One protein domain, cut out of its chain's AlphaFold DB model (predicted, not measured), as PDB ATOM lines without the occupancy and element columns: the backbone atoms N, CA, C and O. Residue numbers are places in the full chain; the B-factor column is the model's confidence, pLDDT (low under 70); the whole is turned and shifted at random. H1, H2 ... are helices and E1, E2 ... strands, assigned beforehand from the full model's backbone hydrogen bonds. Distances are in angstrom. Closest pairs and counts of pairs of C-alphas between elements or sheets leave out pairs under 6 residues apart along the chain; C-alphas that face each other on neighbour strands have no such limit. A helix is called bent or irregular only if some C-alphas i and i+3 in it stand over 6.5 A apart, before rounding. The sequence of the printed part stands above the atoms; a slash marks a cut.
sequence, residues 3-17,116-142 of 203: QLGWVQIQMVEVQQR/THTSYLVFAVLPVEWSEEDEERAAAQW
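Overview. This is residues 3 to 17 and 116 to 142 of the 203 residues of an uncharacterized protein of Pseudogymnoascus sp. VKM F-3775 (UniProt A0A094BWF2). A narrow antiparallel ribbon of two strands, E1 and E2, makes one part of this extended piece, and a short helix, H1, is set away from it at the far end of a link, residues 126 to 131. Residues 131 to 137, of which 132 to 137 belong to H1, stick out free, while at the other end of the ribbon residues 13 to 17 and 116 to 120 run on to a cut. The printed part has 42 residues, with two named strands and one named helix in the order E1, E2, H1; the sheet's order is E1 - E2, and the class is mixed, helices and strands. The whole is extended, with a radius of gyration of the C-alphas of 16.3 A, and its outline is flat, spanning 47 by 27 by 11 A.

Arrangement. Along the printed part, the first strand is E1, residues 7 to 12, and its neighbour in the sheet is E2, residues 121 to 125. The two are antiparallel, with 165 degrees between their N-to-C directions. C-alphas that face each other include 9 and 124, 4.3 A apart, and 11 and 122, 4.4 A apart. Across the pair, N 7 and O 125 are within hydrogen-bond range at 2.8 A, and so are N 121 and O 12 at 2.8 A. A short link of six residues leads from E2 to H1, residues 132 to 141. E1 and H1 are apart, with no C-alpha of the one within 8 A of the other. In H1 every O i to N i+4 pair is within hydrogen-bond range.

Along the chain. E1 begins with C-alpha 7 at (75.306, 192.026, 138.653) and measures 15.5 A from first to last C-alpha. E2, from Leu 121 to Val 125, measures 13.4 A, and its last C-alpha, 125, is at (78.325, 196.161, 137.447). H1, from Glu 132 to Gln 141, measures 14.3 A and ends with C-alpha 141 at (96.070, 206.498, 142.958). H1 is not bent.

Size, cuts and confidence. The two C-alphas farthest apart are those of Thr 116 and Glu 133, at 47.4 A. Residues 18 to 115 are cut out and not printed, and the C-alphas of Arg 17 and Thr 116 are 9.3 A apart across the cut. The link across the cut joins E1 to E2; the link printed whole, E2 to H1, is short. The mean pLDDT of the printed part is 87.9, and no printed residue is under 70; the mean is 94 in E1, 95 in E2 and 80 in H1.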
ATOM      1  N   GLN A   3      77.428 184.242 134.526       92.81
ATOM      2  CA  GLN A   3      78.388 183.211 134.950       92.81
ATOM      3  C   GLN A   3      79.703 183.781 135.512       92.81
ATOM      4  O   GLN A   3      80.422 183.073 136.197       92.81
ATOM      5  N   LEU A   4      80.016 185.046 135.221       90.06
ATOM      6  CA  LEU A   4      81.258 185.717 135.619       90.06
ATOM      7  C   LEU A   4      81.038 186.677 136.806       90.06
ATOM      8  O   LEU A   4      81.847 187.572 137.010       90.06
ATOM      9  N   GLY A   5      79.917 186.562 137.528       89.94
ATOM     10  CA  GLY A   5      79.636 187.379 138.717       89.94
ATOM     11  C   GLY A   5      79.165 188.814 138.452       89.94
ATOM     12  O   GLY A   5      78.992 189.582 139.392       89.94
ATOM     13  N   TRP A   6      78.912 189.196 137.196       93.56
ATOM     14  CA  TRP A   6      78.378 190.525 136.884       93.56
ATOM     15  C   TRP A   6      76.921 190.643 137.348       93.56
ATOM     16  O   TRP A   6      76.069 189.832 136.964       93.56
ATOM     17  N   VAL A   7      76.631 191.686 138.123       92.50
ATOM     18  CA  VAL A   7      75.306 192.026 138.653       92.50
ATOM     19  C   VAL A   7      74.729 193.254 137.937       92.50
ATOM     20  O   VAL A   7      75.412 193.923 137.167       92.50
ATOM     21  N   GLN A   8      73.436 193.532 138.151       92.44
ATOM     22  CA  GLN A   8      72.730 194.683 137.557       92.44
ATOM     23  C   GLN A   8      72.888 194.799 136.026       92.44
ATOM     24  O   GLN A   8      73.119 195.874 135.485       92.44
ATOM     25  N   ILE A   9      72.761 193.674 135.315       94.44
ATOM     26  CA  ILE A   9      72.876 193.647 133.852       94.44
ATOM     27  C   ILE A   9      71.621 194.279 133.233       94.44
ATOM     28  O   ILE A   9      70.520 193.749 133.395       94.44
ATOM     29  N   GLN A  10      71.790 195.375 132.497       95.44
ATOM     30  CA  GLN A  10      70.730 196.095 131.795       95.44
ATOM     31  C   GLN A  10      71.105 196.285 130.327       95.44
ATOM     32  O   GLN A  10      72.214 196.712 130.019       95.44
ATOM     33  N   MET A  11      70.178 195.987 129.419       95.75
ATOM     34  CA  MET A  11      70.336 196.245 127.989       95.75
ATOM     35  C   MET A  11      69.442 197.416 127.596       95.75
ATOM     36  O   MET A  11      68.238 197.376 127.840       95.75
ATOM     37  N   VAL A  12      70.025 198.438 126.983       96.25
ATOM     38  CA  VAL A  12      69.312 199.625 126.507       96.25
ATOM     39  C   VAL A  12      69.745 199.963 125.089       96.25
ATOM     40  O   VAL A  12      70.861 199.663 124.668       96.25
ATOM     41  N   GLU A  13      68.866 200.621 124.352       95.06
ATOM     42  CA  GLU A  13      69.227 201.305 123.116       95.06
ATOM     43  C   GLU A  13      69.114 202.815 123.315       95.06
ATOM     44  O   GLU A  13      68.324 203.296 124.130       95.06
ATOM     45  N   VAL A  14      69.919 203.570 122.572       93.38
ATOM     46  CA  VAL A  14      69.892 205.033 122.605       93.38
ATOM     47  C   VAL A  14      69.493 205.538 121.230       93.38
ATOM     48  O   VAL A  14      70.232 205.383 120.257       93.38
ATOM     49  N   GLN A  15      68.322 206.171 121.165       92.25
ATOM     50  CA  GLN A  15      67.849 206.849 119.966       92.25
ATOM     51  C   GLN A  15      68.167 208.341 120.063       92.25
ATOM     52  O   GLN A  15      67.589 209.063 120.874       92.25
ATOM     53  N   GLN A  16      69.076 208.811 119.214       90.19
ATOM     54  CA  GLN A  16      69.349 210.234 119.052       90.19
ATOM     55  C   GLN A  16      68.572 210.749 117.841       90.19
ATOM     56  O   GLN A  16      68.639 210.166 116.765       90.19
ATOM     57  N   ARG A  17      67.824 211.840 118.032       90.25
ATOM     58  CA  ARG A  17      67.107 212.534 116.957       90.25
ATOM     59  C   ARG A  17      67.476 214.003 116.983       90.25
ATOM     60  O   ARG A  17      67.392 214.637 118.037       90.25
ATOM     61  N   THR A 116      67.921 204.658 112.924       89.31
ATOM     62  CA  THR A 116      66.842 203.903 113.580       89.31
ATOM     63  C   THR A 116      67.373 202.897 114.591       89.31
ATOM     64  O   THR A 116      66.747 202.687 115.624       89.31
ATOM     65  N   HIS A 117      68.543 202.319 114.320       91.19
ATOM     66  CA  HIS A 117      69.247 201.427 115.227       91.19
ATOM     67  C   HIS A 117      70.754 201.672 115.126       91.19
ATOM     68  O   HIS A 117      71.287 201.879 114.035       91.19
ATOM     69  N   THR A 118      71.437 201.674 116.267       91.94
ATOM     70  CA  THR A 118      72.902 201.734 116.325       91.94
ATOM     71  C   THR A 118      73.418 200.426 116.899       91.94
ATOM     72  O   THR A 118      73.757 199.524 116.140       91.94
ATOM     73  N   SER A 119      73.393 200.297 118.222       95.00
ATOM     74  CA  SER A 119      73.793 199.091 118.934       95.00
ATOM     75  C   SER A 119      72.994 198.951 120.224       95.00
ATOM     76  O   SER A 119      72.639 199.947 120.859       95.00
ATOM     77  N   TYR A 120      72.783 197.711 120.657       96.19
ATOM     78  CA  TYR A 120      72.338 197.431 122.018       96.19
ATOM     79  C   TYR A 120      73.506 197.636 122.984       96.19
ATOM     80  O   TYR A 120      74.539 196.973 122.888       96.19
ATOM     81  N   LEU A 121      73.346 198.573 123.913       96.06
ATOM     82  CA  LEU A 121      74.313 198.853 124.965       96.06
ATOM     83  C   LEU A 121      73.954 198.003 126.178       96.06
ATOM     84  O   LEU A 121      72.850 198.113 126.711       96.06
ATOM     85  N   VAL A 122      74.881 197.153 126.617       95.88
ATOM     86  CA  VAL A 122      74.702 196.356 127.831       95.88
ATOM     87  C   VAL A 122      75.572 196.933 128.933       95.88
ATOM     88  O   VAL A 122      76.797 196.891 128.856       95.88
ATOM     89  N   PHE A 123      74.922 197.459 129.960       96.06
ATOM     90  CA  PHE A 123      75.552 197.911 131.188       96.06
ATOM     91  C   PHE A 123      75.513 196.780 132.204       96.06
ATOM     92  O   PHE A 123      74.519 196.062 132.309       96.06
ATOM     93  N   ALA A 124      76.596 196.609 132.946       95.31
ATOM     94  CA  ALA A 124      76.664 195.665 134.043       95.31
ATOM     95  C   ALA A 124      77.668 196.173 135.075       95.31
ATOM     96  O   ALA A 124      78.631 196.859 134.730       95.31
ATOM     97  N   VAL A 125      77.444 195.817 136.334       92.44
ATOM     98  CA  VAL A 125      78.325 196.161 137.447       92.44
ATOM     99  C   VAL A 125      79.004 194.880 137.906       92.44
ATOM    100  O   VAL A 125      78.331 193.884 138.159       92.44
ATOM    101  N   LEU A 126      80.330 194.881 137.995       91.81
ATOM    102  CA  LEU A 126      81.078 193.803 138.636       91.81
ATOM    103  C   LEU A 126      81.436 194.267 140.051       91.81
ATOM    104  O   LEU A 126      82.257 195.176 140.176       91.81
ATOM    105  N   PRO A 127      80.825 193.704 141.106       86.19
ATOM    106  CA  PRO A 127      81.237 193.993 142.469       86.19
ATOM    107  C   PRO A 127      82.637 193.414 142.650       86.19
ATOM    108  O   PRO A 127      82.842 192.214 142.483       86.19
ATOM    109  N   VAL A 128      83.603 194.278 142.932       79.94
ATOM    110  CA  VAL A 128      84.927 193.858 143.383       79.94
ATOM    111  C   VAL A 128      84.876 193.885 144.905       79.94
ATOM    112  O   VAL A 128      84.388 194.858 145.477       79.94
ATOM    113  N   GLU A 129      85.332 192.825 145.562       72.00
ATOM    114  CA  GLU A 129      85.540 192.838 147.010       72.00
ATOM    115  C   GLU A 129      86.792 193.675 147.278       72.00
ATOM    116  O   GLU A 129      87.901 193.255 146.957       72.00
ATOM    117  N   TRP A 130      86.609 194.901 147.761       76.88
ATOM    118  CA  TRP A 130      87.717 195.763 148.162       76.88
ATOM    119  C   TRP A 130      88.040 195.497 149.626       76.88
ATOM    120  O   TRP A 130      87.144 195.486 150.470       76.88
ATOM    121  N   SER A 131      89.319 195.270 149.922       79.50
ATOM    122  CA  SER A 131      89.819 195.363 151.291       79.50
ATOM    123  C   SER A 131      90.071 196.830 151.653       79.50
ATOM    124  O   SER A 131      90.260 197.664 150.765       79.50
ATOM    125  N   GLU A 132      90.114 197.156 152.947       78.75
ATOM    126  CA  GLU A 132      90.423 198.518 153.419       78.75
ATOM    127  C   GLU A 132      91.755 199.036 152.831       78.75
ATOM    128  O   GLU A 132      91.871 200.196 152.442       78.75
ATOM    129  N   GLU A 133      92.738 198.151 152.640       80.12
ATOM    130  CA  GLU A 133      94.022 198.480 152.009       80.12
ATOM    131  C   GLU A 133      93.893 198.816 150.512       80.12
ATOM    132  O   GLU A 133      94.640 199.643 149.980       80.12
ATOM    133  N   ASP A 134      92.961 198.178 149.798       80.44
ATOM    134  CA  ASP A 134      92.686 198.481 148.391       80.44
ATOM    135  C   ASP A 134      91.986 199.833 148.242       80.44
ATOM    136  O   ASP A 134      92.296 200.582 147.309       80.44
ATOM    137  N   GLU A 135      91.106 200.172 149.192       74.81
ATOM    138  CA  GLU A 135      90.431 201.472 149.252       74.81
ATOM    139  C   GLU A 135      91.440 202.604 149.422       74.81
ATOM    140  O   GLU A 135      91.414 203.572 148.656       74.81
ATOM    141  N   GLU A 136      92.400 202.448 150.335       79.81
ATOM    142  CA  GLU A 136      93.480 203.415 150.534       79.81
ATOM    143  C   GLU A 136      94.393 203.536 149.305       79.81
ATOM    144  O   GLU A 136      94.727 204.648 148.879       79.81
ATOM    145  N   ARG A 137      94.764 202.408 148.679       80.69
ATOM    146  CA  ARG A 137      95.610 202.401 147.472       80.69
ATOM    147  C   ARG A 137      94.950 203.113 146.300       80.69
ATOM    148  O   ARG A 137      95.618 203.884 145.607       80.69
ATOM    149  N   ALA A 138      93.659 202.897 146.067       78.31
ATOM    150  CA  ALA A 138      92.987 203.582 144.972       78.31
ATOM    151  C   ALA A 138      92.614 205.025 145.312       78.31
ATOM    152  O   ALA A 138      92.630 205.855 144.408       78.31
ATOM    153  N   ALA A 139      92.343 205.353 146.579       77.56
ATOM    154  CA  ALA A 139      92.188 206.740 147.011       77.56
ATOM    155  C   ALA A 139      93.489 207.537 146.808       77.56
ATOM    156  O   ALA A 139      93.447 208.702 146.409       77.56
ATOM    157  N   ALA A 140      94.646 206.897 147.011       82.38
ATOM    158  CA  ALA A 140      95.950 207.476 146.705       82.38
ATOM    159  C   ALA A 140      96.224 207.567 145.190       82.38
ATOM    160  O   ALA A 140      96.780 208.562 144.726       82.38
ATOM    161  N   GLN A 141      95.836 206.550 144.409       83.06
ATOM    162  CA  GLN A 141      96.070 206.498 142.958       83.06
ATOM    163  C   GLN A 141      95.135 207.425 142.168       83.06
ATOM    164  O   GLN A 141      95.553 208.066 141.203       83.06
ATOM    165  N   TRP A 142      93.880 207.514 142.594       77.75
ATOM    166  CA  TRP A 142      92.849 208.373 142.039       77.75
ATOM    167  C   TRP A 142      92.290 209.257 143.145       77.75
ATOM    168  O   TRP A 142      91.187 208.992 143.629       77.75
TER     169      TRP A 142